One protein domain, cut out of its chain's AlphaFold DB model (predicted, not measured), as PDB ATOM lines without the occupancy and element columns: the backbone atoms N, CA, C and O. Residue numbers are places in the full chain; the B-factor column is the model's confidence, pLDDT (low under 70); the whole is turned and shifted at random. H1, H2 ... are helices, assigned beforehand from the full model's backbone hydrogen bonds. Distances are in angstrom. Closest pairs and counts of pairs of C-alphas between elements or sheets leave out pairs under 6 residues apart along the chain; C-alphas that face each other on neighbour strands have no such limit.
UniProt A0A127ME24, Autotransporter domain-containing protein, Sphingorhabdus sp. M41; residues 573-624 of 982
ATOM      1  N   SER A 573     -22.527 -31.358  23.981       85.81
ATOM      2  CA  SER A 573     -21.634 -32.106  23.094       85.81
ATOM      3  C   SER A 573     -22.309 -33.299  22.395       85.81
ATOM      4  O   SER A 573     -22.130 -33.464  21.184       85.81
ATOM      5  N   ASP A 574     -23.121 -34.078  23.114       91.19
ATOM      6  CA  ASP A 574     -23.888 -35.206  22.563       91.19
ATOM      7  C   ASP A 574     -25.103 -34.716  21.758       91.19
ATOM      8  O   ASP A 574     -25.440 -35.267  20.704       91.19
ATOM      9  N   PHE A 575     -25.733 -33.628  22.211       93.12
ATOM     10  CA  PHE A 575     -26.845 -32.988  21.514       93.12
ATOM     11  C   PHE A 575     -26.421 -32.469  20.137       93.12
ATOM     12  O   PHE A 575     -27.062 -32.771  19.135       93.12
ATOM     13  N   PHE A 576     -25.281 -31.784  20.039       91.38
ATOM     14  CA  PHE A 576     -24.728 -31.381  18.747       91.38
ATOM     15  C   PHE A 576     -24.325 -32.578  17.883       91.38
ATOM     16  O   PHE A 576     -24.615 -32.581  16.685       91.38
ATOM     17  N   GLY A 577     -23.695 -33.598  18.477       87.25
ATOM     18  CA  GLY A 577     -23.277 -34.805  17.761       87.25
ATOM     19  C   GLY A 577     -24.446 -35.540  17.099       87.25
ATOM     20  O   GLY A 577     -24.366 -35.871  15.916       87.25
ATOM     21  N   SER A 578     -25.549 -35.720  17.827       89.19
ATOM     22  CA  SER A 578     -26.769 -36.374  17.325       89.19
ATOM     23  C   SER A 578     -27.490 -35.589  16.221       89.19
ATOM     24  O   SER A 578     -28.182 -36.196  15.410       89.19
ATOM     25  N   HIS A 579     -27.278 -34.272  16.127       90.06
ATOM     26  CA  HIS A 579     -27.863 -33.409  15.089       90.06
ATOM     27  C   HIS A 579     -26.861 -33.030  13.980       90.06
ATOM     28  O   HIS A 579     -27.105 -32.107  13.204       90.06
ATOM     29  N   GLY A 580     -25.715 -33.718  13.890       87.94
ATOM     30  CA  GLY A 580     -24.735 -33.530  12.812       87.94
ATOM     31  C   GLY A 580     -23.933 -32.223  12.874       87.94
ATOM     32  O   GLY A 580     -23.251 -31.879  11.909       87.94
ATOM     33  N   ILE A 581     -23.973 -31.496  13.993       82.50
ATOM     34  CA  ILE A 581     -23.303 -30.201  14.151       82.50
ATOM     35  C   ILE A 581     -21.824 -30.419  14.503       82.50
ATOM     36  O   ILE A 581     -21.486 -30.947  15.563       82.50
ATOM     37  N   ARG A 582     -20.923 -29.983  13.609       79.62
ATOM     38  CA  ARG A 582     -19.463 -30.203  13.714       79.62
ATOM     39  C   ARG A 582     -18.649 -28.962  14.082       79.62
ATOM     40  O   ARG A 582     -17.434 -29.064  14.223       79.62
ATOM     41  N   ASN A 583     -19.297 -27.811  14.271       75.00
ATOM     42  CA  ASN A 583     -18.604 -26.553  14.543       75.00
ATOM     43  C   ASN A 583     -17.733 -26.659  15.820       75.00
ATOM     44  O   ASN A 583     -18.274 -26.900  16.906       75.00
ATOM     45  N   PRO A 584     -16.403 -26.459  15.731       74.56
ATOM     46  CA  PRO A 584     -15.498 -26.647  16.863       74.56
ATOM     47  C   PRO A 584     -15.743 -25.645  17.999       74.56
ATOM     48  O   PRO A 584     -15.595 -26.011  19.163       74.56
ATOM     49  N   PHE A 585     -16.185 -24.418  17.695       75.75
ATOM     50  CA  PHE A 585     -16.515 -23.417  18.713       75.75
ATOM     51  C   PHE A 585     -17.772 -23.797  19.491       75.75
ATOM     52  O   PHE A 585     -17.753 -23.777  20.719       75.75
ATOM     53  N   SER A 586     -18.845 -24.192  18.800       83.31
ATOM     54  CA  SER A 586     -20.090 -24.613  19.455       83.31
ATOM     55  C   SER A 586     -19.859 -25.835  20.344       83.31
ATOM     56  O   SER A 586     -20.353 -25.882  21.469       83.31
ATOM     57  N   ARG A 587     -19.037 -26.794  19.895       85.12
ATOM     58  CA  ARG A 587     -18.649 -27.957  20.709       85.12
ATOM     59  C   ARG A 587     -17.776 -27.577  21.904       85.12
ATOM     60  O   ARG A 587     -17.978 -28.141  22.972       85.12
ATOM     61  N   ALA A 588     -16.846 -26.632  21.752       83.06
ATOM     62  CA  ALA A 588     -16.022 -26.153  22.861       83.06
ATOM     63  C   ALA A 588     -16.858 -25.431  23.930       83.06
ATOM     64  O   ALA A 588     -16.711 -25.729  25.113       83.06
ATOM     65  N   PHE A 589     -17.782 -24.555  23.517       87.56
ATOM     66  CA  PHE A 589     -18.756 -23.930  24.417       87.56
ATOM     67  C   PHE A 589     -19.637 -24.970  25.104       87.56
ATOM     68  O   PHE A 589     -19.755 -24.953  26.328       87.56
ATOM     69  N   GLY A 590     -20.203 -25.899  24.328       90.06
ATOM     70  CA  GLY A 590     -21.021 -26.988  24.849       90.06
ATOM     71  C   GLY A 590     -20.274 -27.808  25.898       90.06
ATOM     72  O   GLY A 590     -20.770 -27.971  27.004       90.06
ATOM     73  N   HIS A 591     -19.042 -28.228  25.606       89.19
ATOM     74  CA  HIS A 591     -18.204 -28.993  26.530       89.19
ATOM     75  C   HIS A 591     -17.816 -28.199  27.788       89.19
ATOM     76  O   HIS A 591     -17.820 -28.743  28.894       89.19
ATOM     77  N   ALA A 592     -17.478 -26.914  27.649       89.25
ATOM     78  CA  ALA A 592     -17.168 -26.065  28.796       89.25
ATOM     79  C   ALA A 592     -18.388 -25.936  29.721       89.25
ATOM     80  O   ALA A 592     -18.275 -26.164  30.924       89.25
ATOM     81  N   LEU A 593     -19.569 -25.664  29.163       91.81
ATOM     82  CA  LEU A 593     -20.822 -25.619  29.916       91.81
ATOM     83  C   LEU A 593     -21.155 -26.984  30.539       91.81
ATOM     84  O   LEU A 593     -21.401 -27.059  31.741       91.81
ATOM     85  N   ASP A 594     -21.049 -28.081  29.789       92.38
ATOM     86  CA  ASP A 594     -21.267 -29.444  30.297       92.38
ATOM     87  C   ASP A 594     -20.420 -29.725  31.560       92.38
ATOM     88  O   ASP A 594     -20.938 -30.246  32.550       92.38
ATOM     89  N   ASN A 595     -19.149 -29.299  31.580       90.06
ATOM     90  CA  ASN A 595     -18.255 -29.456  32.736       90.06
ATOM     91  C   ASN A 595     -18.640 -28.598  33.950       90.06
ATOM     92  O   ASN A 595     -18.382 -28.988  35.093       90.06
ATOM     93  N   HIS A 596     -19.256 -27.437  33.727       90.50
ATOM     94  CA  HIS A 596     -19.690 -26.541  34.799       90.50
ATOM     95  C   HIS A 596     -21.101 -26.839  35.308       90.50
ATOM     96  O   HIS A 596     -21.410 -26.483  36.448       90.50
ATOM     97  N   ARG A 597     -21.946 -27.532  34.533       91.06
ATOM     98  CA  ARG A 597     -23.345 -27.819  34.898       91.06
ATOM     99  C   ARG A 597     -23.486 -28.510  36.256       91.06
ATOM    100  O   ARG A 597     -24.436 -28.232  36.972       91.06
ATOM    101  N   GLY A 598     -22.553 -29.380  36.645       86.31
ATOM    102  CA  GLY A 598     -22.598 -30.065  37.945       86.31
ATOM    103  C   GLY A 598     -22.042 -29.270  39.135       86.31
ATOM    104  O   GLY A 598     -22.358 -29.602  40.271       86.31
ATOM    105  N   ARG A 599     -21.200 -28.252  38.905       87.94
ATOM    106  CA  ARG A 599     -20.414 -27.575  39.963       87.94
ATOM    107  C   ARG A 599     -20.748 -26.096  40.148       87.94
ATOM    108  O   ARG A 599     -20.546 -25.572  41.235       87.94
ATOM    109  N   SER A 600     -21.242 -25.435  39.102       89.81
ATOM    110  CA  SER A 600     -21.484 -23.984  39.055       89.81
ATOM    111  C   SER A 600     -22.852 -23.660  38.442       89.81
ATOM    112  O   SER A 600     -23.021 -22.645  37.768       89.81
ATOM    113  N   TYR A 601     -23.836 -24.554  38.612       90.19
ATOM    114  CA  TYR A 601     -25.162 -24.386  38.008       90.19
ATOM    115  C   TYR A 601     -25.864 -23.119  38.489       90.19
ATOM    116  O   TYR A 601     -26.462 -22.419  37.683       90.19
ATOM    117  N   THR A 602     -25.799 -22.832  39.791       89.19
ATOM    118  CA  THR A 602     -26.477 -21.689  40.415       89.19
ATOM    119  C   THR A 602     -26.016 -20.363  39.829       89.19
ATOM    120  O   THR A 602     -26.855 -19.520  39.528       89.19
ATOM    121  N   ASP A 603     -24.711 -20.217  39.597       89.50
ATOM    122  CA  ASP A 603     -24.129 -19.024  38.978       89.50
ATOM    123  C   ASP A 603     -24.574 -18.900  37.511       89.50
ATOM    124  O   ASP A 603     -24.989 -17.842  37.055       89.50
ATOM    125  N   LEU A 604     -24.575 -20.013  36.771       90.19
ATOM    126  CA  LEU A 604     -24.930 -20.059  35.348       90.19
ATOM    127  C   LEU A 604     -26.431 -20.277  35.078       90.19
ATOM    128  O   LEU A 604     -26.829 -20.499  33.934       90.19
ATOM    129  N   ALA A 605     -27.293 -20.220  36.095       87.00
ATOM    130  CA  ALA A 605     -28.685 -20.660  35.978       87.00
ATOM    131  C   ALA A 605     -29.499 -19.826  34.972       87.00
ATOM    132  O   ALA A 605     -30.421 -20.342  34.340       87.00
ATOM    133  N   ASN A 606     -29.170 -18.540  34.818       84.19
ATOM    134  CA  ASN A 606     -29.807 -17.665  33.831       84.19
ATOM    135  C   ASN A 606     -29.342 -17.964  32.405       84.19
ATOM    136  O   ASN A 606     -30.163 -17.928  31.492       84.19
ATOM    137  N   VAL A 607     -28.067 -18.327  32.232       88.00
ATOM    138  CA  VAL A 607     -27.514 -18.758  30.944       88.00
ATOM    139  C   VAL A 607     -28.207 -20.047  30.514       88.00
ATOM    140  O   VAL A 607     -28.858 -20.062  29.471       88.00
ATOM    141  N   TYR A 608     -28.164 -21.089  31.357       90.00
ATOM    142  CA  TYR A 608     -28.827 -22.373  31.099       90.00
ATOM    143  C   TYR A 608     -30.323 -22.219  30.837       90.00
ATOM    144  O   TYR A 608     -30.842 -22.831  29.913       90.00
ATOM    145  N   GLY A 609     -31.014 -21.352  31.582       85.75
ATOM    146  CA  GLY A 609     -32.443 -21.108  31.383       85.75
ATOM    147  C   GLY A 609     -32.819 -20.571  29.994       85.75
ATOM    148  O   GLY A 609     -33.982 -20.669  29.619       85.75
ATOM    149  N   VAL A 610     -31.868 -20.008  29.241       85.19
ATOM    150  CA  VAL A 610     -32.076 -19.572  27.852       85.19
ATOM    151  C   VAL A 610     -31.697 -20.678  26.870       85.19
ATOM    152  O   VAL A 610     -32.452 -20.950  25.945       85.19
ATOM    153  N   ILE A 611     -30.540 -21.311  27.065       88.94
ATOM    154  CA  ILE A 611     -29.959 -22.228  26.073       88.94
ATOM    155  C   ILE A 611     -30.467 -23.670  26.178       88.94
ATOM    156  O   ILE A 611     -30.398 -24.405  25.198       88.94
ATOM    157  N   ASP A 612     -30.979 -24.090  27.339       91.81
ATOM    158  CA  ASP A 612     -31.359 -25.487  27.580       91.81
ATOM    159  C   ASP A 612     -32.608 -25.914  26.792       91.81
ATOM    160  O   ASP A 612     -32.788 -27.094  26.504       91.81
ATOM    161  N   VAL A 613     -33.456 -24.949  26.437       90.88
ATOM    162  CA  VAL A 613     -34.732 -25.160  25.735       90.88
ATOM    163  C   VAL A 613     -34.647 -24.892  24.232       90.88
ATOM    164  O   VAL A 613     -35.640 -25.054  23.531       90.88
ATOM    165  N   MET A 614     -33.485 -24.451  23.739       89.88
ATOM    166  CA  MET A 614     -33.276 -24.143  22.325       89.88
ATOM    167  C   MET A 614     -33.126 -25.416  21.496       89.88
ATOM    168  O   MET A 614     -32.483 -26.384  21.911       89.88
ATOM    169  N   GLU A 615     -33.643 -25.374  20.273       90.00
ATOM    170  CA  GLU A 615     -33.385 -26.416  19.283       90.00
ATOM    171  C   GLU A 615     -31.921 -26.401  18.826       90.00
ATOM    172  O   GLU A 615     -31.239 -25.373  18.861       90.00
ATOM    173  N   ALA A 616     -31.418 -27.542  18.347       89.44
ATOM    174  CA  ALA A 616     -29.994 -27.721  18.045       89.44
ATOM    175  C   ALA A 616     -29.432 -26.681  17.054       89.44
ATOM    176  O   ALA A 616     -28.320 -26.178  17.237       89.44
ATOM    177  N   GLY A 617     -30.204 -26.335  16.018       85.44
ATOM    178  CA  GLY A 617     -29.817 -25.326  15.028       85.44
ATOM    179  C   GLY A 617     -29.761 -23.909  15.605       85.44
ATOM    180  O   GLY A 617     -28.801 -23.182  15.345       85.44
ATOM    181  N   GLU A 618     -30.748 -23.544  16.425       86.12
ATOM    182  CA  GLU A 618     -30.813 -22.242  17.099       86.12
ATOM    183  C   GLU A 618     -29.675 -22.097  18.108       86.12
ATOM    184  O   GLU A 618     -28.925 -21.125  18.061       86.12
ATOM    185  N   LEU A 619     -29.472 -23.107  18.954       87.88
ATOM    186  CA  LEU A 619     -28.392 -23.129  19.931       87.88
ATOM    187  C   LEU A 619     -27.015 -22.978  19.266       87.88
ATOM    188  O   LEU A 619     -26.165 -22.217  19.733       87.88
ATOM    189  N   ASN A 620     -26.799 -23.675  18.148       86.44
ATOM    190  CA  ASN A 620     -25.569 -23.564  17.372       86.44
ATOM    191  C   ASN A 620     -25.366 -22.149  16.811       86.44
ATOM    192  O   ASN A 620     -24.254 -21.625  16.870       86.44
ATOM    193  N   ALA A 621     -26.418 -21.516  16.288       79.00
ATOM    194  CA  ALA A 621     -26.350 -20.132  15.826       79.00
ATOM    195  C   ALA A 621     -26.066 -19.161  16.989       79.00
ATOM    196  O   ALA A 621     -25.198 -18.292  16.862       79.00
ATOM    197  N   THR A 622     -26.713 -19.358  18.143       82.06
ATOM    198  CA  THR A 622     -26.503 -18.555  19.355       82.06
ATOM    199  C   THR A 622     -25.043 -18.621  19.802       82.06
ATOM    200  O   THR A 622     -24.420 -17.568  19.934       82.06
ATOM    201  N   PHE A 623     -24.438 -19.809  19.933       84.19
ATOM    202  CA  PHE A 623     -23.019 -19.939  20.316       84.19
ATOM    203  C   PHE A 623     -22.051 -19.298  19.316       84.19
ATOM    204  O   PHE A 623     -21.047 -18.716  19.725       84.19
ATOM    205  N   GLN A 624     -22.351 -19.343  18.019       76.94
ATOM    206  CA  GLN A 624     -21.526 -18.686  16.999       76.94
ATOM    207  C   GLN A 624     -21.655 -17.159  17.004       76.94
ATOM    208  O   GLN A 624     -20.735 -16.465  16.573       76.94
TER     209      GLN A 624
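Overview. This is residues 573 to 624 of the 982 residues of the protein "Autotransporter domain-containing protein" of Sphingorhabdus sp. M41 (UniProt A0A127ME24). Four helices follow an elongated loop: H2 runs along its longest axis, the chain turns round at the far end, and H3 leads back on the other side of a gap. H1 and H4 both pack on H2 toward the end where H2 begins, with H4 crossing residues 585 to 589 of H2. The printed part has 52 residues with four named helices, H1 to H4 in order, and no named strand; its class is all helix. It is compact, with a radius of gyration of the C-alphas of 10.6 A, and spans 30 by 18 by 17 A.

Along the chain. H1, residues 573 to 578, begins with C-alpha 573 at (-21.634, -32.106, 23.094) and is 8.8 A long. H2, residues 584 to 597, is 19.7 A long and ends with C-alpha 597 at (-23.345, -27.819, 34.898). H3, residues 605 to 611, is 10.1 A long. H4, residues 616 to 624, is 12.4 A long and ends with C-alpha 624 at (-21.526, -18.686, 16.999).

Arrangement. H1 and H2 touch at a steep tilt of 55 degrees, opposite ways; their closest C-alphas, of Ser 573 and Gly 590, are 5.4 A apart. H2 touches H4 with residues 585 to 589 alone, about perpendicular at 82 degrees, the closest C-alphas being those of Ser 586 and Phe 623, 5.6 A apart. H1 and H4 only just touch, with 3 pairs of C-alphas within 8 A; the closest are those of Phe 576 and Ala 616, 6.5 A apart. H3 is close to H4 but not clearly touching it, with the C-alphas of Ile 611 and Leu 619 closest at 6.4 A. H3 is apart from H1 and from H2. In H1, H2 and H4 every O i to N i+4 pair is within hydrogen-bond range; in H3, 2 of 3 are.

Size, cuts and confidence. The two C-alphas farthest apart, those of Gly 580 and Thr 602, are 30.1 A apart. The links H1 to H2 and H3 to H4 are tight, and the link H2 to H3 is short. The printed part has no cut, its mean pLDDT is 86.9, and no printed residue is under 70.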